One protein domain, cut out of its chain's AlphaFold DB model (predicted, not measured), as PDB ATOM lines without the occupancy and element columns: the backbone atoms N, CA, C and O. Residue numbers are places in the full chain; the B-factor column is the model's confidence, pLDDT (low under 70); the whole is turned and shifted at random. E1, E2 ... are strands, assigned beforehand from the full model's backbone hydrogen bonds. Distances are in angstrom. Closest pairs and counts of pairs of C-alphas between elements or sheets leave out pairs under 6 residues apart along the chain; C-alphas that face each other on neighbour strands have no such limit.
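This is residues 612 to 671, 799 to 858, 869 to 906 and 933 to 966 of the 1206 residues of the protein "Pectate_lyase_3 domain-containing protein" of Acidobacteria bacterium (UniProt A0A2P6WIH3). With little regular structure, the chain winds in stacked turns: the parallel sheet E2, E4, E5, E6, E8, branched and twisted, faces the parallel pair E1, E3 as a sandwich, two sheets face to face. Parallel E7, E9, E10 and the hairpin E11, E12 form further sheets. The printed part has 192 residues, 73 in named strands; it is all strand, compact, radius of gyration of the C-alphas 16.1 A, spanning 45 by 43 by 31 A.

E4, residues 649 to 657, neighbours E2, residues 626 to 633, N 627 and O 650 2.8 A apart. E1, residues 616 to 623, neighbours E3, residues 639 to 647, N 620 and O 642 2.8 A apart.

E1 begins at C-alpha (274.670, 142.881, 236.508); E4 is 21.0 A long. E5 is residues 800 to 804, E6 807 to 809, E7 844 to 849, E8 871 to 876, E9 893 to 896, E10 934 to 938, E11 949 to 953, E12 959 to 963, ending at C-alpha (246.102, 149.935, 233.272).

Cuts after 671, 858 and 906 leave C-alpha gaps of 12.5, 11.3 and 18.5 A. Links E6 to E7 and E8 to E9 are long. pLDDT is under 70 in 51 residues.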
ATOM      1  N   PRO A 612     270.928 141.113 224.650       86.81
ATOM      2  CA  PRO A 612     271.019 141.845 225.907       86.81
ATOM      3  C   PRO A 612     271.485 140.928 227.031       86.81
ATOM      4  O   PRO A 612     271.153 139.741 227.068       86.81
ATOM      5  N   GLU A 613     272.269 141.506 227.933       84.62
ATOM      6  CA  GLU A 613     272.743 140.803 229.115       84.62
ATOM      7  C   GLU A 613     271.650 140.738 230.188       84.62
ATOM      8  O   GLU A 613     270.652 141.468 230.150       84.62
ATOM      9  N   THR A 614     271.821 139.784 231.102       76.50
ATOM     10  CA  THR A 614     270.892 139.519 232.216       76.50
ATOM     11  C   THR A 614     271.596 139.502 233.573       76.50
ATOM     12  O   THR A 614     270.943 139.458 234.611       76.50
ATOM     13  N   HIS A 615     272.931 139.549 233.581       83.62
ATOM     14  CA  HIS A 615     273.746 139.565 234.793       83.62
ATOM     15  C   HIS A 615     274.285 140.974 235.009       83.62
ATOM     16  O   HIS A 615     274.911 141.510 234.105       83.62
ATOM     17  N   ALA A 616     274.102 141.568 236.188       90.06
ATOM     18  CA  ALA A 616     274.670 142.881 236.508       90.06
ATOM     19  C   ALA A 616     276.053 142.825 237.179       90.06
ATOM     20  O   ALA A 616     276.379 141.877 237.890       90.06
ATOM     21  N   ALA A 617     276.838 143.887 236.989       93.62
ATOM     22  CA  ALA A 617     278.142 144.082 237.619       93.62
ATOM     23  C   ALA A 617     278.040 144.273 239.141       93.62
ATOM     24  O   ALA A 617     278.928 143.842 239.877       93.62
ATOM     25  N   ALA A 618     276.962 144.907 239.606       94.00
ATOM     26  CA  ALA A 618     276.631 145.019 241.020       94.00
ATOM     27  C   ALA A 618     275.207 144.526 241.289       94.00
ATOM     28  O   ALA A 618     274.267 144.933 240.607       94.00
ATOM     29  N   TRP A 619     275.055 143.683 242.305       90.69
ATOM     30  CA  TRP A 619     273.768 143.195 242.794       90.69
ATOM     31  C   TRP A 619     273.516 143.703 244.200       90.69
ATOM     32  O   TRP A 619     274.311 143.436 245.097       90.69
ATOM     33  N   LEU A 620     272.420 144.430 244.388       89.94
ATOM     34  CA  LEU A 620     272.084 145.086 245.645       89.94
ATOM     35  C   LEU A 620     270.735 144.580 246.164       89.94
ATOM     36  O   LEU A 620     269.773 144.451 245.407       89.94
ATOM     37  N   SER A 621     270.661 144.339 247.467       85.25
ATOM     38  CA  SER A 621     269.437 143.980 248.182       85.25
ATOM     39  C   SER A 621     269.517 144.465 249.628       85.25
ATOM     40  O   SER A 621     270.614 144.697 250.133       85.25
ATOM     41  N   GLY A 622     268.373 144.574 250.304       83.50
ATOM     42  CA  GLY A 622     268.272 145.035 251.690       83.50
ATOM     43  C   GLY A 622     267.714 146.452 251.831       83.50
ATOM     44  O   GLY A 622     267.300 147.084 250.856       83.50
ATOM     45  N   THR A 623     267.671 146.938 253.066       86.38
ATOM     46  CA  THR A 623     267.115 148.247 253.437       86.38
ATOM     47  C   THR A 623     268.219 149.282 253.657       86.38
ATOM     48  O   THR A 623     269.221 148.952 254.272       86.38
ATOM     49  N   ASP A 624     268.037 150.531 253.219       91.06
ATOM     50  CA  ASP A 624     268.996 151.640 253.416       91.06
ATOM     51  C   ASP A 624     270.389 151.358 252.816       91.06
ATOM     52  O   ASP A 624     271.424 151.441 253.476       91.06
ATOM     53  N   VAL A 625     270.412 150.961 251.543       92.88
ATOM     54  CA  VAL A 625     271.648 150.663 250.803       92.88
ATOM     55  C   VAL A 625     272.024 151.862 249.938       92.88
ATOM     56  O   VAL A 625     271.196 152.364 249.177       92.88
ATOM     57  N   GLU A 626     273.279 152.305 250.004       94.62
ATOM     58  CA  GLU A 626     273.729 153.517 249.310       94.62
ATOM     59  C   GLU A 626     274.952 153.264 248.427       94.62
ATOM     60  O   GLU A 626     275.933 152.657 248.853       94.62
ATOM     61  N   PHE A 627     274.911 153.766 247.194       94.62
ATOM     62  CA  PHE A 627     276.007 153.706 246.235       94.62
ATOM     63  C   PHE A 627     276.390 155.116 245.781       94.62
ATOM     64  O   PHE A 627     275.690 155.738 244.983       94.62
ATOM     65  N   ASN A 628     277.510 155.618 246.297       95.75
ATOM     66  CA  ASN A 628     277.887 157.027 246.249       95.75
ATOM     67  C   ASN A 628     279.160 157.264 245.449       95.75
ATOM     68  O   ASN A 628     280.275 157.280 245.979       95.75
ATOM     69  N   GLY A 629     278.979 157.556 244.169       94.56
ATOM     70  CA  GLY A 629     280.066 157.920 243.281       94.56
ATOM     71  C   GLY A 629     280.956 156.746 242.882       94.56
ATOM     72  O   GLY A 629     281.074 155.732 243.570       94.56
ATOM     73  N   GLY A 630     281.620 156.915 241.742       95.69
ATOM     74  CA  GLY A 630     282.443 155.880 241.130       95.69
ATOM     75  C   GLY A 630     282.037 155.619 239.686       95.69
ATOM     76  O   GLY A 630     281.410 156.461 239.032       95.69
ATOM     77  N   SER A 631     282.428 154.463 239.162       96.19
ATOM     78  CA  SER A 631     282.150 154.109 237.773       96.19
ATOM     79  C   SER A 631     282.055 152.607 237.545       96.19
ATOM     80  O   SER A 631     282.695 151.824 238.236       96.19
ATOM     81  N   ILE A 632     281.266 152.204 236.551       95.06
ATOM     82  CA  ILE A 632     281.189 150.814 236.091       95.06
ATOM     83  C   ILE A 632     281.412 150.819 234.581       95.06
ATOM     84  O   ILE A 632     280.627 151.429 233.845       95.06
ATOM     85  N   LYS A 633     282.516 150.213 234.120       88.50
ATOM     86  CA  LYS A 633     282.976 150.326 232.728       88.50
ATOM     87  C   LYS A 633     283.728 149.088 232.241       88.50
ATOM     88  O   LYS A 633     284.607 148.628 232.930       88.50
ATOM     89  N   ALA A 634     283.560 148.571 231.032       81.69
ATOM     90  CA  ALA A 634     282.419 148.766 230.161       81.69
ATOM     91  C   ALA A 634     281.522 147.534 230.196       81.69
ATOM     92  O   ALA A 634     281.987 146.396 230.268       81.69
ATOM     93  N   LEU A 635     280.226 147.810 230.142       84.94
ATOM     94  CA  LEU A 635     279.122 146.868 230.288       84.94
ATOM     95  C   LEU A 635     278.901 146.045 229.007       84.94
ATOM     96  O   LEU A 635     277.852 146.095 228.370       84.94
ATOM     97  N   TRP A 636     279.948 145.335 228.571       82.62
ATOM     98  CA  TRP A 636     279.913 144.486 227.373       82.62
ATOM     99  C   TRP A 636     279.278 143.126 227.624       82.62
ATOM    100  O   TRP A 636     278.633 142.594 226.726       82.62
ATOM    101  N   ASN A 637     279.527 142.562 228.803       85.38
ATOM    102  CA  ASN A 637     279.102 141.216 229.183       85.38
ATOM    103  C   ASN A 637     278.331 141.232 230.515       85.38
ATOM    104  O   ASN A 637     278.222 140.220 231.197       85.38
ATOM    105  N   SER A 638     277.845 142.403 230.925       88.81
ATOM    106  CA  SER A 638     276.986 142.550 232.091       88.81
ATOM    107  C   SER A 638     276.120 143.803 231.963       88.81
ATOM    108  O   SER A 638     276.491 144.753 231.273       88.81
ATOM    109  N   ASP A 639     275.007 143.833 232.683       91.56
ATOM    110  CA  ASP A 639     274.297 145.045 233.076       91.56
ATOM    111  C   ASP A 639     275.098 145.812 234.147       91.56
ATOM    112  O   ASP A 639     276.087 145.316 234.696       91.56
ATOM    113  N   GLY A 640     274.685 147.039 234.451       93.81
ATOM    114  CA  GLY A 640     275.302 147.900 235.455       93.81
ATOM    115  C   GLY A 640     274.984 147.466 236.877       93.81
ATOM    116  O   GLY A 640     275.804 146.827 237.536       93.81
ATOM    117  N   ILE A 641     273.802 147.841 237.358       94.38
ATOM    118  CA  ILE A 641     273.360 147.568 238.730       94.38
ATOM    119  C   ILE A 641     271.993 146.891 238.687       94.38
ATOM    120  O   ILE A 641     271.071 147.426 238.072       94.38
ATOM    121  N   ASN A 642     271.856 145.750 239.362       91.00
ATOM    122  CA  ASN A 642     270.575 145.104 239.625       91.00
ATOM    123  C   ASN A 642     270.196 145.278 241.101       91.00
ATOM    124  O   ASN A 642     271.014 145.021 241.983       91.00
ATOM    125  N   VAL A 643     268.963 145.703 241.363       88.19
ATOM    126  CA  VAL A 643     268.390 145.800 242.707       88.19
ATOM    127  C   VAL A 643     267.244 144.804 242.849       88.19
ATOM    128  O   VAL A 643     266.247 144.894 242.127       88.19
ATOM    129  N   THR A 644     267.362 143.886 243.807       79.31
ATOM    130  CA  THR A 644     266.373 142.836 244.088       79.31
ATOM    131  C   THR A 644     265.925 142.889 245.550       79.31
ATOM    132  O   THR A 644     266.748 142.864 246.457       79.31
ATOM    133  N   GLY A 645     264.620 142.984 245.816       73.06
ATOM    134  CA  GLY A 645     264.066 143.034 247.182       73.06
ATOM    135  C   GLY A 645     264.599 144.177 248.065       73.06
ATOM    136  O   GLY A 645     264.826 143.967 249.252       73.06
ATOM    137  N   GLY A 646     264.870 145.361 247.504       73.75
ATOM    138  CA  GLY A 646     265.511 146.478 248.217       73.75
ATOM    139  C   GLY A 646     264.539 147.537 248.758       73.75
ATOM    140  O   GLY A 646     263.566 147.886 248.098       73.75
ATOM    141  N   GLN A 647     264.817 148.132 249.918       79.31
ATOM    142  CA  GLN A 647     264.066 149.278 250.456       79.31
ATOM    143  C   GLN A 647     264.983 150.478 250.650       79.31
ATOM    144  O   GLN A 647     266.079 150.328 251.175       79.31
ATOM    145  N   ALA A 648     264.530 151.677 250.278       85.75
ATOM    146  CA  ALA A 648     265.335 152.895 250.397       85.75
ATOM    147  C   ALA A 648     266.765 152.733 249.830       85.75
ATOM    148  O   ALA A 648     267.747 153.075 250.480       85.75
ATOM    149  N   VAL A 649     266.885 152.177 248.622       91.50
ATOM    150  CA  VAL A 649     268.170 152.030 247.930       91.50
ATOM    151  C   VAL A 649     268.449 153.299 247.136       91.50
ATOM    152  O   VAL A 649     267.597 153.744 246.364       91.50
ATOM    153  N   THR A 650     269.641 153.874 247.279       95.06
ATOM    154  CA  THR A 650     270.057 155.059 246.517       95.06
ATOM    155  C   THR A 650     271.321 154.779 245.716       95.06
ATOM    156  O   THR A 650     272.319 154.312 246.253       95.06
ATOM    157  N   VAL A 651     271.297 155.106 244.425       96.56
ATOM    158  CA  VAL A 651     272.467 155.080 243.539       96.56
ATOM    159  C   VAL A 651     272.697 156.488 243.013       96.56
ATOM    160  O   VAL A 651     271.873 157.025 242.268       96.56
ATOM    161  N   GLN A 652     273.816 157.102 243.378       96.06
ATOM    162  CA  GLN A 652     274.075 158.492 243.036       96.06
ATOM    163  C   GLN A 652     275.497 158.778 242.573       96.06
ATOM    164  O   GLN A 652     276.466 158.163 243.014       96.06
ATOM    165  N   ASN A 653     275.617 159.791 241.710       95.69
ATOM    166  CA  ASN A 653     276.883 160.289 241.163       95.69
ATOM    167  C   ASN A 653     277.719 159.216 240.434       95.69
ATOM    168  O   ASN A 653     278.947 159.314 240.372       95.69
ATOM    169  N   MET A 654     277.072 158.186 239.890       94.69
ATOM    170  CA  MET A 654     277.724 157.079 239.198       94.69
ATOM    171  C   MET A 654     277.880 157.347 237.706       94.69
ATOM    172  O   MET A 654     276.980 157.874 237.051       94.69
ATOM    173  N   TYR A 655     279.005 156.907 237.147       93.88
ATOM    174  CA  TYR A 655     279.236 156.901 235.705       93.88
ATOM    175  C   TYR A 655     279.190 155.466 235.164       93.88
ATOM    176  O   TYR A 655     280.115 154.684 235.388       93.88
ATOM    177  N   LEU A 656     278.137 155.125 234.419       93.12
ATOM    178  CA  LEU A 656     277.954 153.811 233.801       93.12
ATOM    179  C   LEU A 656     278.148 153.929 232.291       93.12
ATOM    180  O   LEU A 656     277.389 154.629 231.620       93.12
ATOM    181  N   GLU A 657     279.150 153.236 231.752       87.31
ATOM    182  CA  GLU A 657     279.554 153.376 230.350       87.31
ATOM    183  C   GLU A 657     279.672 152.041 229.624       87.31
ATOM    184  O   GLU A 657     280.076 151.029 230.191       87.31
ATOM    185  N   GLY A 658     279.408 152.081 228.327       79.12
ATOM    186  CA  GLY A 658     279.752 151.066 227.351       79.12
ATOM    187  C   GLY A 658     280.002 151.765 226.024       79.12
ATOM    188  O   GLY A 658     279.237 152.640 225.643       79.12
ATOM    189  N   TYR A 659     281.085 151.431 225.323       77.81
ATOM    190  CA  TYR A 659     281.314 151.933 223.967       77.81
ATOM    191  C   TYR A 659     281.511 150.759 223.007       77.81
ATOM    192  O   TYR A 659     282.174 149.780 223.376       77.81
ATOM    193  N   PRO A 660     280.979 150.834 221.772       81.12
ATOM    194  CA  PRO A 660     281.198 149.787 220.791       81.12
ATOM    195  C   PRO A 660     282.682 149.589 220.449       81.12
ATOM    196  O   PRO A 660     283.321 150.458 219.857       81.12
ATOM    197  N   ILE A 661     283.239 148.413 220.744       82.19
ATOM    198  CA  ILE A 661     284.592 148.043 220.297       82.19
ATOM    199  C   ILE A 661     284.485 147.421 218.908       82.19
ATOM    200  O   ILE A 661     283.802 146.418 218.729       82.19
ATOM    201  N   ASN A 662     285.157 148.004 217.909       85.56
ATOM    202  CA  ASN A 662     285.082 147.561 216.505       85.56
ATOM    203  C   ASN A 662     283.634 147.453 215.971       85.56
ATOM    204  O   ASN A 662     283.321 146.648 215.088       85.56
ATOM    205  N   GLY A 663     282.745 148.293 216.511       87.31
ATOM    206  CA  GLY A 663     281.312 148.315 216.222       87.31
ATOM    207  C   GLY A 663     280.491 147.208 216.880       87.31
ATOM    208  O   GLY A 663     279.289 147.168 216.625       87.31
ATOM    209  N   ALA A 664     281.096 146.355 217.719       87.69
ATOM    210  CA  ALA A 664     280.361 145.390 218.528       87.69
ATOM    211  C   ALA A 664     279.436 146.144 219.496       87.69
ATOM    212  O   ALA A 664     279.932 147.010 220.217       87.69
ATOM    213  N   PRO A 665     278.124 145.867 219.502       88.12
ATOM    214  CA  PRO A 665     277.167 146.567 220.354       88.12
ATOM    215  C   PRO A 665     277.404 146.287 221.844       88.12
ATOM    216  O   PRO A 665     278.047 145.300 222.213       88.12
ATOM    217  N   THR A 666     276.838 147.141 222.695       88.12
ATOM    218  CA  THR A 666     276.767 146.969 224.152       88.12
ATOM    219  C   THR A 666     275.300 147.010 224.561       88.12
ATOM    220  O   THR A 666     274.638 148.027 224.397       88.12
ATOM    221  N   LEU A 667     274.749 145.895 225.034       88.44
ATOM    222  CA  LEU A 667     273.308 145.775 225.300       88.44
ATOM    223  C   LEU A 667     272.980 145.643 226.795       88.44
ATOM    224  O   LEU A 667     271.856 145.280 227.139       88.44
ATOM    225  N   GLY A 668     273.952 145.932 227.665       88.62
ATOM    226  CA  GLY A 668     273.754 145.958 229.109       88.62
ATOM    227  C   GLY A 668     272.921 147.164 229.545       88.62
ATOM    228  O   GLY A 668     273.222 148.305 229.177       88.62
ATOM    229  N   ALA A 669     271.881 146.921 230.337       91.12
ATOM    230  CA  ALA A 669     271.104 147.963 230.992       91.12
ATOM    231  C   ALA A 669     271.960 148.690 232.036       91.12
ATOM    232  O   ALA A 669     272.822 148.101 232.685       91.12
ATOM    233  N   ASN A 670     271.713 149.983 232.238       93.12
ATOM    234  CA  ASN A 670     272.357 150.744 233.305       93.12
ATOM    235  C   ASN A 670     271.830 150.300 234.672       93.12
ATOM    236  O   ASN A 670     272.613 150.020 235.578       93.12
ATOM    237  N   ILE A 671     270.505 150.230 234.787       93.19
ATOM    238  CA  ILE A 671     269.794 149.877 236.012       93.19
ATOM    239  C   ILE A 671     268.771 148.792 235.696       93.19
ATOM    240  O   ILE A 671     268.004 148.894 234.735       93.19
ATOM    241  N   ASN A 799     260.493 147.252 245.670       65.62
ATOM    242  CA  ASN A 799     261.841 147.760 245.412       65.62
ATOM    243  C   ASN A 799     261.785 149.277 245.365       65.62
ATOM    244  O   ASN A 799     261.145 149.790 244.468       65.62
ATOM    245  N   GLN A 800     262.396 149.981 246.309       79.12
ATOM    246  CA  GLN A 800     262.443 151.442 246.320       79.12
ATOM    247  C   GLN A 800     263.846 151.867 245.934       79.12
ATOM    248  O   GLN A 800     264.705 152.013 246.800       79.12
ATOM    249  N   LEU A 801     264.082 152.034 244.633       89.62
ATOM    250  CA  LEU A 801     265.352 152.530 244.117       89.62
ATOM    251  C   LEU A 801     265.219 153.996 243.715       89.62
ATOM    252  O   LEU A 801     264.386 154.333 242.879       89.62
ATOM    253  N   THR A 802     266.096 154.845 244.238       91.56
ATOM    254  CA  THR A 802     266.282 156.218 243.765       91.56
ATOM    255  C   THR A 802     267.639 156.360 243.088       91.56
ATOM    256  O   THR A 802     268.675 156.003 243.641       91.56
ATOM    257  N   THR A 803     267.636 156.913 241.882       93.38
ATOM    258  CA  THR A 803     268.834 157.282 241.126       93.38
ATOM    259  C   THR A 803     268.961 158.799 241.067       93.38
ATOM    260  O   THR A 803     267.964 159.490 240.849       93.38
ATOM    261  N   ILE A 804     270.158 159.319 241.357       92.50
ATOM    262  CA  ILE A 804     270.403 160.761 241.478       92.50
ATOM    263  C   ILE A 804     271.715 161.170 240.792       92.50
ATOM    264  O   ILE A 804     272.787 160.671 241.136       92.50
ATOM    265  N   ASN A 805     271.667 162.161 239.897       92.50
ATOM    266  CA  ASN A 805     272.851 162.781 239.275       92.50
ATOM    267  C   ASN A 805     273.815 161.789 238.586       92.50
ATOM    268  O   ASN A 805     275.030 162.005 238.573       92.50
ATOM    269  N   ASN A 806     273.312 160.690 238.034       93.00
ATOM    270  CA  ASN A 806     274.139 159.694 237.359       93.00
ATOM    271  C   ASN A 806     274.390 160.045 235.884       93.00
ATOM    272  O   ASN A 806     273.726 160.893 235.276       93.00
ATOM    273  N   HIS A 807     275.354 159.353 235.281       91.94
ATOM    274  CA  HIS A 807     275.598 159.357 233.845       91.94
ATOM    275  C   HIS A 807     275.407 157.958 233.264       91.94
ATOM    276  O   HIS A 807     276.213 157.057 233.507       91.94
ATOM    277  N   PHE A 808     274.335 157.785 232.497       91.00
ATOM    278  CA  PHE A 808     273.933 156.535 231.869       91.00
ATOM    279  C   PHE A 808     274.288 156.540 230.384       91.00
ATOM    280  O   PHE A 808     273.665 157.229 229.578       91.00
ATOM    281  N   ASN A 809     275.305 155.756 230.033       87.50
ATOM    282  CA  ASN A 809     275.824 155.622 228.675       87.50
ATOM    283  C   ASN A 809     276.281 154.177 228.388       87.50
ATOM    284  O   ASN A 809     277.354 153.948 227.833       87.50
ATOM    285  N   ALA A 810     275.533 153.182 228.871       87.25
ATOM    286  CA  ALA A 810     275.936 151.775 228.770       87.25
ATOM    287  C   ALA A 810     275.428 151.090 227.503       87.25
ATOM    288  O   ALA A 810     276.122 150.245 226.936       87.25
ATOM    289  N   LEU A 811     274.233 151.467 227.053       87.94
ATOM    290  CA  LEU A 811     273.530 150.793 225.976       87.94
ATOM    291  C   LEU A 811     273.837 151.448 224.630       87.94
ATOM    292  O   LEU A 811     273.431 152.575 224.378       87.94
ATOM    293  N   ASN A 812     274.485 150.713 223.731       86.12
ATOM    294  CA  ASN A 812     274.775 151.138 222.371       86.12
ATOM    295  C   ASN A 812     274.451 150.030 221.369       86.12
ATOM    296  O   ASN A 812     274.926 148.899 221.479       86.12
ATOM    297  N   GLY A 813     273.700 150.384 220.326       85.38
ATOM    298  CA  GLY A 813     273.492 149.507 219.175       85.38
ATOM    299  C   GLY A 813     274.782 149.232 218.392       85.38
ATOM    300  O   GLY A 813     275.863 149.739 218.705       85.38
ATOM    301  N   ALA A 814     274.667 148.425 217.336       87.81
ATOM    302  CA  ALA A 814     275.804 148.094 216.484       87.81
ATOM    303  C   ALA A 814     276.412 149.365 215.868       87.81
ATOM    304  O   ALA A 814     275.731 150.147 215.205       87.81
ATOM    305  N   GLY A 815     277.719 149.560 216.052       87.19
ATOM    306  CA  GLY A 815     278.430 150.732 215.526       87.19
ATOM    307  C   GLY A 815     278.701 150.665 214.018       87.19
ATOM    308  O   GLY A 815     279.192 151.627 213.432       87.19
ATOM    309  N   ASN A 816     278.434 149.522 213.380       88.50
ATOM    310  CA  ASN A 816     278.568 149.306 211.941       88.50
ATOM    311  C   ASN A 816     277.714 148.102 211.488       88.50
ATOM    312  O   ASN A 816     277.176 147.361 212.305       88.50
ATOM    313  N   ALA A 817     277.641 147.863 210.175       87.75
ATOM    314  CA  ALA A 817     276.862 146.768 209.585       87.75
ATOM    315  C   ALA A 817     277.488 145.364 209.747       87.75
ATOM    316  O   ALA A 817     277.052 144.421 209.093       87.75
ATOM    317  N   ARG A 818     278.537 145.202 210.558       88.12
ATOM    318  CA  ARG A 818     279.184 143.900 210.792       88.12
ATOM    319  C   ARG A 818     278.529 143.103 211.909       88.12
ATOM    320  O   ARG A 818     278.711 141.893 211.979       88.12
ATOM    321  N   TRP A 819     277.793 143.793 212.766       90.31
ATOM    322  CA  TRP A 819     277.148 143.238 213.940       90.31
ATOM    323  C   TRP A 819     275.646 143.384 213.813       90.31
ATOM    324  O   TRP A 819     275.161 144.343 213.210       90.31
ATOM    325  N   ASN A 820     274.931 142.452 214.426       90.69
ATOM    326  CA  ASN A 820     273.512 142.592 214.667       90.69
ATOM    327  C   ASN A 820     273.232 142.607 216.177       90.69
ATOM    328  O   ASN A 820     274.035 142.138 216.988       90.69
ATOM    329  N   THR A 821     272.082 143.150 216.549       88.50
ATOM    330  CA  THR A 821     271.556 143.155 217.918       88.50
ATOM    331  C   THR A 821     270.206 142.468 217.916       88.50
ATOM    332  O   THR A 821     269.412 142.706 217.005       88.50
ATOM    333  N   TYR A 822     269.916 141.669 218.937       86.00
ATOM    334  CA  TYR A 822     268.582 141.110 219.117       86.00
ATOM    335  C   TYR A 822     267.885 141.776 220.294       86.00
ATOM    336  O   TYR A 822     268.118 141.412 221.441       86.00
ATOM    337  N   CYS A 823     267.051 142.764 219.984       83.19
ATOM    338  CA  CYS A 823     266.234 143.466 220.959       83.19
ATOM    339  C   CYS A 823     264.760 143.290 220.586       83.19
ATOM    340  O   CYS A 823     264.364 143.674 219.483       83.19
ATOM    341  N   VAL A 824     263.966 142.699 221.479       77.00
ATOM    342  CA  VAL A 824     262.532 142.442 221.266       77.00
ATOM    343  C   VAL A 824     261.705 142.963 222.434       77.00
ATOM    344  O   VAL A 824     262.024 142.697 223.588       77.00
ATOM    345  N   ASP A 825     260.632 143.687 222.121       70.69
ATOM    346  CA  ASP A 825     259.749 144.331 223.108       70.69
ATOM    347  C   ASP A 825     258.388 143.636 223.250       70.69
ATOM    348  O   ASP A 825     257.550 144.056 224.044       70.69
ATOM    349  N   SER A 826     258.172 142.549 222.508       62.97
ATOM    350  CA  SER A 826     256.995 141.693 222.615       62.97
ATOM    351  C   SER A 826     257.376 140.227 222.435       62.97
ATOM    352  O   SER A 826     258.313 139.884 221.708       62.97
ATOM    353  N   GLU A 827     256.649 139.346 223.118       55.47
ATOM    354  CA  GLU A 827     256.772 137.907 222.899       55.47
ATOM    355  C   GLU A 827     256.057 137.559 221.597       55.47
ATOM    356  O   GLU A 827     254.850 137.769 221.455       55.47
ATOM    357  N   ALA A 828     256.792 137.051 220.609       37.72
ATOM    358  CA  ALA A 828     256.160 136.523 219.414       37.72
ATOM    359  C   ALA A 828     255.449 135.217 219.802       37.72
ATOM    360  O   ALA A 828     256.091 134.206 220.076       37.72
ATOM    361  N   VAL A 829     254.116 135.237 219.831       31.27
ATOM    362  CA  VAL A 829     253.293 134.047 220.080       31.27
ATOM    363  C   VAL A 829     253.389 133.123 218.856       31.27
ATOM    364  O   VAL A 829     252.731 133.352 217.841       31.27
ATOM    365  N   GLY A 830     254.235 132.090 218.913       33.25
ATOM    366  CA  GLY A 830     254.430 131.146 217.806       33.25
ATOM    367  C   GLY A 830     255.539 130.118 218.046       33.25
ATOM    368  O   GLY A 830     256.316 130.234 218.984       33.25
ATOM    369  N   SER A 831     255.613 129.094 217.190       28.11
ATOM    370  CA  SER A 831     256.488 127.908 217.300       28.11
ATOM    371  C   SER A 831     258.006 128.160 217.241       28.11
ATOM    372  O   SER A 831     258.777 127.201 217.257       28.11
ATOM    373  N   ASP A 832     258.442 129.417 217.189       33.28
ATOM    374  CA  ASP A 832     259.850 129.800 217.257       33.28
ATOM    375  C   ASP A 832     260.212 130.058 218.723       33.28
ATOM    376  O   ASP A 832     260.137 131.177 219.227       33.28
ATOM    377  N   ALA A 833     260.579 128.982 219.423       33.75
ATOM    378  CA  ALA A 833     260.852 128.904 220.863       33.75
ATOM    379  C   ALA A 833     262.073 129.721 221.370       33.75
ATOM    380  O   ALA A 833     262.787 129.274 222.267       33.75
ATOM    381  N   GLY A 834     262.340 130.902 220.805       37.25
ATOM    382  CA  GLY A 834     263.450 131.786 221.180       37.25
ATOM    383  C   GLY A 834     263.119 133.283 221.259       37.25
ATOM    384  O   GLY A 834     264.004 134.067 221.586       37.25
ATOM    385  N   SER A 835     261.886 133.716 220.968       42.19
ATOM    386  CA  SER A 835     261.495 135.135 221.050       42.19
ATOM    387  C   SER A 835     260.686 135.429 222.310       42.19
ATOM    388  O   SER A 835     259.463 135.559 222.255       42.19
ATOM    389  N   THR A 836     261.371 135.547 223.444       55.84
ATOM    390  CA  THR A 836     260.765 135.907 224.733       55.84
ATOM    391  C   THR A 836     261.153 137.337 225.118       55.84
ATOM    392  O   THR A 836     262.178 137.856 224.662       55.84
ATOM    393  N   THR A 837     260.351 138.004 225.956       56.69
ATOM    394  CA  THR A 837     260.652 139.373 226.423       56.69
ATOM    395  C   THR A 837     261.955 139.443 227.223       56.69
ATOM    396  O   THR A 837     262.461 140.548 227.435       56.69
ATOM    397  N   ALA A 838     262.565 138.296 227.567       68.94
ATOM    398  CA  ALA A 838     263.929 138.130 228.085       68.94
ATOM    399  C   ALA A 838     264.992 138.896 227.278       68.94
ATOM    400  O   ALA A 838     265.998 139.332 227.835       68.94
ATOM    401  N   HIS A 839     264.754 139.106 225.981       78.69
ATOM    402  CA  HIS A 839     265.686 139.791 225.088       78.69
ATOM    403  C   HIS A 839     265.300 141.245 224.785       78.69
ATOM    404  O   HIS A 839     265.667 141.789 223.746       78.69
ATOM    405  N   SER A 840     264.584 141.907 225.691       81.94
ATOM    406  CA  SER A 840     264.340 143.348 225.597       81.94
ATOM    407  C   SER A 840     265.571 144.162 226.014       81.94
ATOM    408  O   SER A 840     266.276 143.855 226.981       81.94
ATOM    409  N   CYS A 841     265.829 145.230 225.262       87.56
ATOM    410  CA  CYS A 841     266.924 146.169 225.494       87.56
ATOM    411  C   CYS A 841     266.365 147.458 226.101       87.56
ATOM    412  O   CYS A 841     265.361 147.968 225.610       87.56
ATOM    413  N   ALA A 842     266.992 147.989 227.151       88.94
ATOM    414  CA  ALA A 842     266.607 149.252 227.780       88.94
ATOM    415  C   ALA A 842     267.780 149.845 228.559       88.94
ATOM    416  O   ALA A 842     268.565 149.096 229.138       88.94
ATOM    417  N   SER A 843     267.865 151.174 228.648       89.06
ATOM    418  CA  SER A 843     268.752 151.815 229.626       89.06
ATOM    419  C   SER A 843     268.340 151.445 231.047       89.06
ATOM    420  O   SER A 843     269.201 151.203 231.888       89.06
ATOM    421  N   ILE A 844     267.034 151.378 231.312       90.50
ATOM    422  CA  ILE A 844     266.500 150.994 232.616       90.50
ATOM    423  C   ILE A 844     265.410 149.946 232.428       90.50
ATOM    424  O   ILE A 844     264.460 150.162 231.673       90.50
ATOM    425  N   LYS A 845     265.526 148.832 233.149       88.75
ATOM    426  CA  LYS A 845     264.500 147.788 233.234       88.75
ATOM    427  C   LYS A 845     263.883 147.818 234.628       88.75
ATOM    428  O   LYS A 845     264.612 147.730 235.614       88.75
ATOM    429  N   VAL A 846     262.562 147.945 234.726       86.75
ATOM    430  CA  VAL A 846     261.859 148.006 236.017       86.75
ATOM    431  C   VAL A 846     260.800 146.924 236.103       86.75
ATOM    432  O   VAL A 846     259.921 146.844 235.253       86.75
ATOM    433  N   GLY A 847     260.857 146.134 237.169       79.81
ATOM    434  CA  GLY A 847     259.931 145.042 237.421       79.81
ATOM    435  C   GLY A 847     260.458 143.694 236.928       79.81
ATOM    436  O   GLY A 847     261.575 143.578 236.422       79.81
ATOM    437  N   THR A 848     259.668 142.652 237.160       76.38
ATOM    438  CA  THR A 848     260.062 141.270 236.867       76.38
ATOM    439  C   THR A 848     259.875 140.998 235.381       76.38
ATOM    440  O   THR A 848     258.750 141.006 234.884       76.38
ATOM    441  N   GLN A 849     260.979 140.768 234.677       75.62
ATOM    442  CA  GLN A 849     260.989 140.527 233.239       75.62
ATOM    443  C   GLN A 849     260.540 139.082 232.952       75.62
ATOM    444  O   GLN A 849     261.147 138.157 233.498       75.62
ATOM    445  N   PRO A 850     259.507 138.864 232.116       66.56
ATOM    446  CA  PRO A 850     259.105 137.523 231.713       66.56
ATOM    447  C   PRO A 850     260.175 136.877 230.827       66.56
ATOM    448  O   PRO A 850     260.849 137.542 230.039       66.56
ATOM    449  N   ASP A 851     260.329 135.562 230.944       63.03
ATOM    450  CA  ASP A 851     261.292 134.783 230.163       63.03
ATOM    451  C   ASP A 851     260.628 133.850 229.137       63.03
ATOM    452  O   ASP A 851     261.317 133.055 228.494       63.03
ATOM    453  N   GLY A 852     259.298 133.937 228.984       55.47
ATOM    454  CA  GLY A 852     258.465 133.061 228.152       55.47
ATOM    455  C   GLY A 852     258.368 131.605 228.635       55.47
ATOM    456  O   GLY A 852     257.757 130.776 227.963       55.47
ATOM    457  N   LYS A 853     258.972 131.269 229.782       54.19
ATOM    458  CA  LYS A 853     258.928 129.942 230.420       54.19
ATOM    459  C   LYS A 853     258.298 129.991 231.815       54.19
ATOM    460  O   LYS A 853     257.839 128.967 232.312       54.19
ATOM    461  N   MET A 854     258.271 131.164 232.442       55.91
ATOM    462  CA  MET A 854     257.894 131.383 233.831       55.91
ATOM    463  C   MET A 854     257.081 132.674 233.978       55.91
ATOM    464  O   MET A 854     257.613 133.750 234.238       55.91
ATOM    465  N   GLU A 855     255.760 132.583 233.851       52.56
ATOM    466  CA  GLU A 855     254.861 133.713 234.113       52.56
ATOM    467  C   GLU A 855     254.206 133.553 235.492       52.56
ATOM    468  O   GLU A 855     253.086 133.071 235.583       52.56
ATOM    469  N   PHE A 856     254.906 133.854 236.597       49.75
ATOM    470  CA  PHE A 856     254.372 133.630 237.956       49.75
ATOM    471  C   PHE A 856     252.912 134.074 238.090       49.75
ATOM    472  O   PHE A 856     252.583 135.240 237.890       49.75
ATOM    473  N   ALA A 857     252.041 133.125 238.445       35.19
ATOM    474  CA  ALA A 857     250.618 133.394 238.539       35.19
ATOM    475  C   ALA A 857     250.302 134.392 239.680       35.19
ATOM    476  O   ALA A 857     250.930 134.318 240.741       35.19
ATOM    477  N   PRO A 858     249.248 135.221 239.534       34.44
ATOM    478  CA  PRO A 858     248.836 136.296 240.457       34.44
ATOM    479  C   PRO A 858     248.463 135.908 241.903       34.44
ATOM    480  O   PRO A 858     247.959 136.745 242.645       34.44
ATOM    481  N   ASN A 869     253.585 145.099 247.083       50.00
ATOM    482  CA  ASN A 869     254.371 144.369 246.058       50.00
ATOM    483  C   ASN A 869     254.751 145.181 244.797       50.00
ATOM    484  O   ASN A 869     255.017 144.608 243.744       50.00
ATOM    485  N   ALA A 870     254.764 146.512 244.862       59.16
ATOM    486  CA  ALA A 870     255.031 147.349 243.691       59.16
ATOM    487  C   ALA A 870     256.535 147.615 243.481       59.16
ATOM    488  O   ALA A 870     257.216 148.027 244.413       59.16
ATOM    489  N   ALA A 871     257.069 147.454 242.266       70.00
ATOM    490  CA  ALA A 871     258.417 147.954 241.971       70.00
ATOM    491  C   ALA A 871     258.373 149.488 241.865       70.00
ATOM    492  O   ALA A 871     257.579 150.028 241.097       70.00
ATOM    493  N   MET A 872     259.205 150.190 242.632       76.75
ATOM    494  CA  MET A 872     259.301 151.648 242.669       76.75
ATOM    495  C   MET A 872     260.685 152.121 242.204       76.75
ATOM    496  O   MET A 872     261.730 151.748 242.735       76.75
ATOM    497  N   TYR A 873     260.696 152.996 241.212       86.62
ATOM    498  CA  TYR A 873     261.916 153.560 240.663       86.62
ATOM    499  C   TYR A 873     261.798 155.076 240.566       86.62
ATOM    500  O   TYR A 873     260.885 155.590 239.930       86.62
ATOM    501  N   ALA A 874     262.730 155.802 241.167       86.94
ATOM    502  CA  ALA A 874     262.825 157.247 241.057       86.94
ATOM    503  C   ALA A 874     264.112 157.641 240.322       86.94
ATOM    504  O   ALA A 874     265.193 157.134 240.622       86.94
ATOM    505  N   THR A 875     264.014 158.572 239.377       87.06
ATOM    506  CA  THR A 875     265.158 159.167 238.668       87.06
ATOM    507  C   THR A 875     265.160 160.682 238.813       87.06
ATOM    508  O   THR A 875     264.184 161.378 238.508       87.06
ATOM    509  N   ILE A 876     266.275 161.212 239.312       86.62
ATOM    510  CA  ILE A 876     266.423 162.606 239.725       86.62
ATOM    511  C   ILE A 876     267.697 163.161 239.092       86.62
ATOM    512  O   ILE A 876     268.807 162.905 239.547       86.62
ATOM    513  N   ASN A 877     267.536 163.991 238.058       85.62
ATOM    514  CA  ASN A 877     268.651 164.679 237.391       85.62
ATOM    515  C   ASN A 877     269.727 163.725 236.816       85.62
ATOM    516  O   ASN A 877     270.890 164.102 236.681       85.62
ATOM    517  N   ASP A 878     269.346 162.495 236.467       87.12
ATOM    518  CA  ASP A 878     270.220 161.574 235.745       87.12
ATOM    519  C   ASP A 878     270.359 161.998 234.278       87.12
ATOM    520  O   ASP A 878     269.411 162.458 233.635       87.12
ATOM    521  N   SER A 879     271.562 161.831 233.735       85.94
ATOM    522  CA  SER A 879     271.870 162.115 232.336       85.94
ATOM    523  C   SER A 879     271.898 160.827 231.518       85.94
ATOM    524  O   SER A 879     272.621 159.893 231.848       85.94
ATOM    525  N   PHE A 880     271.131 160.795 230.431       84.38
ATOM    526  CA  PHE A 880     271.021 159.663 229.511       84.38
ATOM    527  C   PHE A 880     271.706 160.019 228.182       84.38
ATOM    528  O   PHE A 880     271.393 161.046 227.574       84.38
ATOM    529  N   PHE A 881     272.684 159.221 227.754       75.50
ATOM    530  CA  PHE A 881     273.509 159.461 226.567       75.50
ATOM    531  C   PHE A 881     273.364 158.276 225.599       75.50
ATOM    532  O   PHE A 881     273.367 157.150 226.075       75.50
ATOM    533  N   THR A 882     273.311 158.541 224.276       65.44
ATOM    534  CA  THR A 882     273.136 157.625 223.096       65.44
ATOM    535  C   THR A 882     271.691 157.419 222.566       65.44
ATOM    536  O   THR A 882     270.742 157.754 223.262       65.44
ATOM    537  N   PRO A 883     271.478 157.087 221.263       60.50
ATOM    538  CA  PRO A 883     270.210 157.337 220.544       60.50
ATOM    539  C   PRO A 883     269.241 156.141 220.597       60.50
ATOM    540  O   PRO A 883     269.676 155.034 220.879       60.50
ATOM    541  N   LYS A 884     267.960 156.161 220.197       58.22
ATOM    542  CA  LYS A 884     266.819 157.105 220.003       58.22
ATOM    543  C   LYS A 884     265.616 156.279 219.483       58.22
ATOM    544  O   LYS A 884     264.489 156.764 219.525       58.22
ATOM    545  N   THR A 885     265.847 155.058 218.977       69.31
ATOM    546  CA  THR A 885     264.792 154.114 218.584       69.31
ATOM    547  C   THR A 885     264.401 153.229 219.764       69.31
ATOM    548  O   THR A 885     265.260 152.712 220.476       69.31
ATOM    549  N   GLU A 886     263.097 153.050 219.956       72.25
ATOM    550  CA  GLU A 886     262.518 152.218 221.017       72.25
ATOM    551  C   GLU A 886     263.100 150.801 221.043       72.25
ATOM    552  O   GLU A 886     263.490 150.321 222.106       72.25
ATOM    553  N   THR A 887     263.240 150.168 219.873       75.62
ATOM    554  CA  THR A 887     263.714 148.781 219.756       75.62
ATOM    555  C   THR A 887     265.082 148.581 220.404       75.62
ATOM    556  O   THR A 887     265.314 147.562 221.035       75.62
ATOM    557  N   LEU A 888     265.992 149.556 220.298       77.69
ATOM    558  CA  LEU A 888     267.296 149.471 220.963       77.69
ATOM    559  C   LEU A 888     267.208 149.849 222.447       77.69
ATOM    560  O   LEU A 888     268.049 149.429 223.228       77.69
ATOM    561  N   GLY A 889     266.204 150.626 222.856       77.88
ATOM    562  CA  GLY A 889     265.956 150.963 224.257       77.88
ATOM    563  C   GLY A 889     266.929 151.965 224.880       77.88
ATOM    564  O   GLY A 889     266.885 152.184 226.090       77.88
ATOM    565  N   GLY A 890     267.792 152.602 224.084       80.88
ATOM    566  CA  GLY A 890     268.700 153.653 224.554       80.88
ATOM    567  C   GLY A 890     267.928 154.897 225.000       80.88
ATOM    568  O   GLY A 890     267.208 155.496 224.198       80.88
ATOM    569  N   ASN A 891     268.079 155.274 226.270       80.50
ATOM    570  CA  ASN A 891     267.307 156.290 227.000       80.50
ATOM    571  C   ASN A 891     265.851 155.904 227.301       80.50
ATOM    572  O   ASN A 891     265.041 156.780 227.594       80.50
ATOM    573  N   TRP A 892     265.507 154.616 227.243       84.38
ATOM    574  CA  TRP A 892     264.172 154.134 227.594       84.38
ATOM    575  C   TRP A 892     264.153 153.499 228.981       84.38
ATOM    576  O   TRP A 892     265.077 152.775 229.364       84.38
ATOM    577  N   ILE A 893     263.050 153.732 229.692       88.06
ATOM    578  CA  ILE A 893     262.644 152.937 230.849       88.06
ATOM    579  C   ILE A 893     261.612 151.918 230.359       88.06
ATOM    580  O   ILE A 893     260.538 152.300 229.898       88.06
ATOM    581  N   LYS A 894     261.919 150.623 230.454       87.38
ATOM    582  CA  LYS A 894     260.987 149.541 230.113       87.38
ATOM    583  C   LYS A 894     260.461 148.892 231.384       87.38
ATOM    584  O   LYS A 894     261.233 148.543 232.276       87.38
ATOM    585  N   ALA A 895     259.142 148.789 231.474       84.06
ATOM    586  CA  ALA A 895     258.421 148.364 232.662       84.06
ATOM    587  C   ALA A 895     257.759 146.995 232.429       84.06
ATOM    588  O   ALA A 895     257.036 146.830 231.444       84.06
ATOM    589  N   TYR A 896     257.999 146.046 233.338       78.94
ATOM    590  CA  TYR A 896     257.607 144.636 233.238       78.94
ATOM    591  C   TYR A 896     256.846 144.162 234.482       78.94
ATOM    592  O   TYR A 896     257.358 144.220 235.600       78.94
ATOM    593  N   THR A 897     255.635 143.646 234.305       70.19
ATOM    594  CA  THR A 897     254.828 143.056 235.386       70.19
ATOM    595  C   THR A 897     254.547 141.584 235.116       70.19
ATOM    596  O   THR A 897     254.653 141.118 233.983       70.19
ATOM    597  N   THR A 898     254.131 140.860 236.155       57.59
ATOM    598  CA  THR A 898     253.774 139.434 236.069       57.59
ATOM    599  C   THR A 898     252.374 139.182 235.483       57.59
ATOM    600  O   THR A 898     251.916 138.046 235.438       57.59
ATOM    601  N   GLY A 899     251.651 140.234 235.068       49.69
ATOM    602  CA  GLY A 899     250.269 140.137 234.574       49.69
ATOM    603  C   GLY A 899     249.183 140.071 235.665       49.69
ATOM    604  O   GLY A 899     247.993 140.030 235.344       49.69
ATOM    605  N   SER A 900     249.548 140.103 236.954       52.50
ATOM    606  CA  SER A 900     248.619 140.192 238.097       52.50
ATOM    607  C   SER A 900     247.854 141.523 238.160       52.50
ATOM    608  O   SER A 900     248.410 142.581 237.880       52.50
ATOM    609  N   GLN A 901     246.588 141.499 238.613       47.47
ATOM    610  CA  GLN A 901     245.760 142.715 238.787       47.47
ATOM    611  C   GLN A 901     246.283 143.700 239.841       47.47
ATOM    612  O   GLN A 901     245.809 144.830 239.932       47.47
ATOM    613  N   THR A 902     247.229 143.266 240.671       52.47
ATOM    614  CA  THR A 902     247.691 144.026 241.842       52.47
ATOM    615  C   THR A 902     249.129 144.518 241.717       52.47
ATOM    616  O   THR A 902     249.571 145.307 242.553       52.47
ATOM    617  N   ASP A 903     249.826 144.134 240.647       58.88
ATOM    618  CA  ASP A 903     251.206 144.535 240.402       58.88
ATOM    619  C   ASP A 903     251.218 145.868 239.654       58.88
ATOM    620  O   ASP A 903     250.778 145.946 238.510       58.88
ATOM    621  N   TYR A 904     251.730 146.914 240.302       67.12
ATOM    622  CA  TYR A 904     251.971 148.221 239.693       67.12
ATOM    623  C   TYR A 904     253.459 148.544 239.733       67.12
ATOM    624  O   TYR A 904     254.140 148.263 240.719       67.12
ATOM    625  N   ILE A 905     253.943 149.195 238.682       75.88
ATOM    626  CA  ILE A 905     255.278 149.790 238.662       75.88
ATOM    627  C   ILE A 905     255.136 151.290 238.864       75.88
ATOM    628  O   ILE A 905     254.464 151.948 238.077       75.88
ATOM    629  N   TYR A 906     255.769 151.830 239.900       77.62
ATOM    630  CA  TYR A 906     255.788 153.261 240.180       77.62
ATOM    631  C   TYR A 906     257.093 153.853 239.668       77.62
ATOM    632  O   TYR A 906     258.171 153.409 240.053       77.62
ATOM    633  N   SER A 933     263.315 163.942 226.932       57.34
ATOM    634  CA  SER A 933     264.509 163.107 227.189       57.34
ATOM    635  C   SER A 933     264.327 161.638 227.614       57.34
ATOM    636  O   SER A 933     265.231 160.871 227.291       57.34
ATOM    637  N   ILE A 934     263.260 161.212 228.318       72.94
ATOM    638  CA  ILE A 934     263.203 159.836 228.884       72.94
ATOM    639  C   ILE A 934     261.823 159.180 228.671       72.94
ATOM    640  O   ILE A 934     260.935 159.318 229.511       72.94
ATOM    641  N   PRO A 935     261.594 158.472 227.558       78.38
ATOM    642  CA  PRO A 935     260.366 157.702 227.365       78.38
ATOM    643  C   PRO A 935     260.253 156.489 228.308       78.38
ATOM    644  O   PRO A 935     261.239 155.801 228.590       78.38
ATOM    645  N   VAL A 936     259.025 156.199 228.751       83.00
ATOM    646  CA  VAL A 936     258.656 154.970 229.472       83.00
ATOM    647  C   VAL A 936     257.798 154.095 228.560       83.00
ATOM    648  O   VAL A 936     256.848 154.583 227.951       83.00
ATOM    649  N   GLN A 937     258.102 152.802 228.505       82.56
ATOM    650  CA  GLN A 937     257.358 151.797 227.748       82.56
ATOM    651  C   GLN A 937     256.818 150.723 228.694       82.56
ATOM    652  O   GLN A 937     257.588 150.053 229.387       82.56
ATOM    653  N   ALA A 938     255.502 150.520 228.694       80.31
ATOM    654  CA  ALA A 938     254.885 149.372 229.342       80.31
ATOM    655  C   ALA A 938     254.990 148.152 228.420       80.31
ATOM    656  O   ALA A 938     254.379 148.116 227.352       80.31
ATOM    657  N   ILE A 939     255.779 147.157 228.819       78.25
ATOM    658  CA  ILE A 939     256.021 145.973 227.996       78.25
ATOM    659  C   ILE A 939     254.840 145.012 228.099       78.25
ATOM    660  O   ILE A 939     254.254 144.840 229.176       78.25
ATOM    661  N   GLN A 940     254.483 144.431 226.955       72.75
ATOM    662  CA  GLN A 940     253.409 143.457 226.798       72.75
ATOM    663  C   GLN A 940     253.944 142.045 227.056       72.75
ATOM    664  O   GLN A 940     254.956 141.651 226.480       72.75
ATOM    665  N   ASN A 941     253.272 141.290 227.926       65.62
ATOM    666  CA  ASN A 941     253.604 139.887 228.191       65.62
ATOM    667  C   ASN A 941     253.073 138.950 227.080       65.62
ATOM    668  O   ASN A 941     252.364 139.378 226.164       65.62
ATOM    669  N   ALA A 942     253.368 137.649 227.199       56.06
ATOM    670  CA  ALA A 942     252.921 136.590 226.283       56.06
ATOM    671  C   ALA A 942     251.406 136.564 226.044       56.06
ATOM    672  O   ALA A 942     250.937 136.201 224.964       56.06
ATOM    673  N   THR A 943     250.630 136.940 227.064       55.88
ATOM    674  CA  THR A 943     249.161 136.931 227.017       55.88
ATOM    675  C   THR A 943     248.573 138.126 226.264       55.88
ATOM    676  O   THR A 943     247.356 138.208 226.092       55.88
ATOM    677  N   GLY A 944     249.416 139.043 225.775       59.94
ATOM    678  CA  GLY A 944     248.979 140.251 225.085       59.94
ATOM    679  C   GLY A 944     248.549 141.369 226.040       59.94
ATOM    680  O   GLY A 944     247.902 142.326 225.613       59.94
ATOM    681  N   VAL A 945     248.908 141.289 227.320       63.66
ATOM    682  CA  VAL A 945     248.549 142.269 228.349       63.66
ATOM    683  C   VAL A 945     249.763 143.150 228.658       63.66
ATOM    684  O   VAL A 945     250.842 142.662 228.985       63.66
ATOM    685  N   ALA A 946     249.611 144.471 228.525       71.25
ATOM    686  CA  ALA A 946     250.667 145.425 228.873       71.25
ATOM    687  C   ALA A 946     250.853 145.544 230.391       71.25
ATOM    688  O   ALA A 946     249.928 145.322 231.171       71.25
ATOM    689  N   SER A 947     252.044 145.943 230.817       73.75
ATOM    690  CA  SER A 947     252.332 146.168 232.232       73.75
ATOM    691  C   SER A 947     251.547 147.346 232.823       73.75
ATOM    692  O   SER A 947     251.411 148.389 232.181       73.75
ATOM    693  N   ASN A 948     251.063 147.206 234.061       73.56
ATOM    694  CA  ASN A 948     250.437 148.310 234.794       73.56
ATOM    695  C   ASN A 948     251.524 149.251 235.334       73.56
ATOM    696  O   ASN A 948     252.383 148.842 236.121       73.56
ATOM    697  N   VAL A 949     251.495 150.520 234.925       77.69
ATOM    698  CA  VAL A 949     252.563 151.488 235.228       77.69
ATOM    699  C   VAL A 949     251.966 152.811 235.680       77.69
ATOM    700  O   VAL A 949     251.132 153.383 234.989       77.69
ATOM    701  N   TYR A 950     252.425 153.317 236.817       77.81
ATOM    702  CA  TYR A 950     252.133 154.644 237.338       77.81
ATOM    703  C   TYR A 950     253.387 155.509 237.255       77.81
ATOM    704  O   TYR A 950     254.413 155.176 237.836       77.81
ATOM    705  N   VAL A 951     253.308 156.637 236.560       78.19
ATOM    706  CA  VAL A 951     254.403 157.599 236.442       78.19
ATOM    707  C   VAL A 951     254.009 158.895 237.136       78.19
ATOM    708  O   VAL A 951     252.937 159.433 236.877       78.19
ATOM    709  N   ARG A 952     254.872 159.445 237.988       76.25
ATOM    710  CA  ARG A 952     254.673 160.744 238.639       76.25
ATOM    711  C   ARG A 952     255.836 161.677 238.343       76.25
ATOM    712  O   ARG A 952     257.001 161.294 238.408       76.25
ATOM    713  N   ASN A 953     255.516 162.938 238.077       74.25
ATOM    714  CA  ASN A 953     256.504 163.996 238.034       74.25
ATOM    715  C   ASN A 953     256.658 164.670 239.401       74.25
ATOM    716  O   ASN A 953     255.692 165.198 239.950       74.25
ATOM    717  N   LEU A 954     257.882 164.708 239.921       71.69
ATOM    718  CA  LEU A 954     258.189 165.286 241.233       71.69
ATOM    719  C   LEU A 954     258.221 166.825 241.239       71.69
ATOM    720  O   LEU A 954     258.070 167.438 242.290       71.69
ATOM    721  N   THR A 955     258.404 167.462 240.079       68.56
ATOM    722  CA  THR A 955     258.490 168.927 239.929       68.56
ATOM    723  C   THR A 955     257.120 169.586 239.725       68.56
ATOM    724  O   THR A 955     256.830 170.607 240.344       68.56
ATOM    725  N   SER A 956     256.269 169.030 238.860       64.81
ATOM    726  CA  SER A 956     254.928 169.534 238.536       64.81
ATOM    727  C   SER A 956     253.813 168.857 239.334       64.81
ATOM    728  O   SER A 956     252.702 169.378 239.361       64.81
ATOM    729  N   GLY A 957     254.067 167.696 239.952       63.28
ATOM    730  CA  GLY A 957     253.058 166.897 240.657       63.28
ATOM    731  C   GLY A 957     252.087 166.135 239.743       63.28
ATOM    732  O   GLY A 957     251.239 165.399 240.241       63.28
ATOM    733  N   THR A 958     252.211 166.282 238.420       65.94
ATOM    734  CA  THR A 958     251.381 165.581 237.427       65.94
ATOM    735  C   THR A 958     251.678 164.087 237.436       65.94
ATOM    736  O   THR A 958     252.842 163.694 237.554       65.94
ATOM    737  N   SER A 959     250.660 163.249 237.250       68.88
ATOM    738  CA  SER A 959     250.841 161.799 237.160       68.88
ATOM    739  C   SER A 959     250.130 161.186 235.965       68.88
ATOM    740  O   SER A 959     249.142 161.738 235.489       68.88
ATOM    741  N   SER A 960     250.631 160.049 235.490       71.88
ATOM    742  CA  SER A 960     250.073 159.286 234.382       71.88
ATOM    743  C   SER A 960     249.974 157.804 234.737       71.88
ATOM    744  O   SER A 960     250.875 157.279 235.388       71.88
ATOM    745  N   LEU A 961     248.910 157.118 234.319       72.19
ATOM    746  CA  LEU A 961     248.701 155.697 234.629       72.19
ATOM    747  C   LEU A 961     248.351 154.879 233.383       72.19
ATOM    748  O   LEU A 961     247.422 155.231 232.663       72.19
ATOM    749  N   ASN A 962     249.037 153.753 233.187       70.44
ATOM    750  CA  ASN A 962     248.640 152.662 232.303       70.44
ATOM    751  C   ASN A 962     247.984 151.529 233.107       70.44
ATOM    752  O   ASN A 962     248.578 151.055 234.081       70.44
ATOM    753  N   ASN A 963     246.796 151.083 232.689       69.06
ATOM    754  CA  ASN A 963     246.102 149.935 233.272       69.06
ATOM    755  C   ASN A 963     245.498 149.068 232.160       69.06
ATOM    756  O   ASN A 963     244.399 149.319 231.655       69.06
ATOM    757  N   SER A 964     246.227 148.015 231.800       61.28
ATOM    758  CA  SER A 964     245.900 147.143 230.670       61.28
ATOM    759  C   SER A 964     244.645 146.296 230.888       61.28
ATOM    760  O   SER A 964     243.985 145.919 229.923       61.28
ATOM    761  N   GLN A 965     244.268 146.035 232.140       57.03
ATOM    762  CA  GLN A 965     243.111 145.205 232.485       57.03
ATOM    763  C   GLN A 965     241.780 145.942 232.369       57.03
ATOM    764  O   GLN A 965     240.754 145.323 232.101       57.03
ATOM    765  N   LEU A 966     241.798 147.266 232.530       52.94
ATOM    766  CA  LEU A 966     240.650 148.123 232.233       52.94
ATOM    767  C   LEU A 966     240.591 148.518 230.744       52.94
ATOM    768  O   LEU A 966     239.700 149.262 230.343       52.94
TER     769      LEU A 966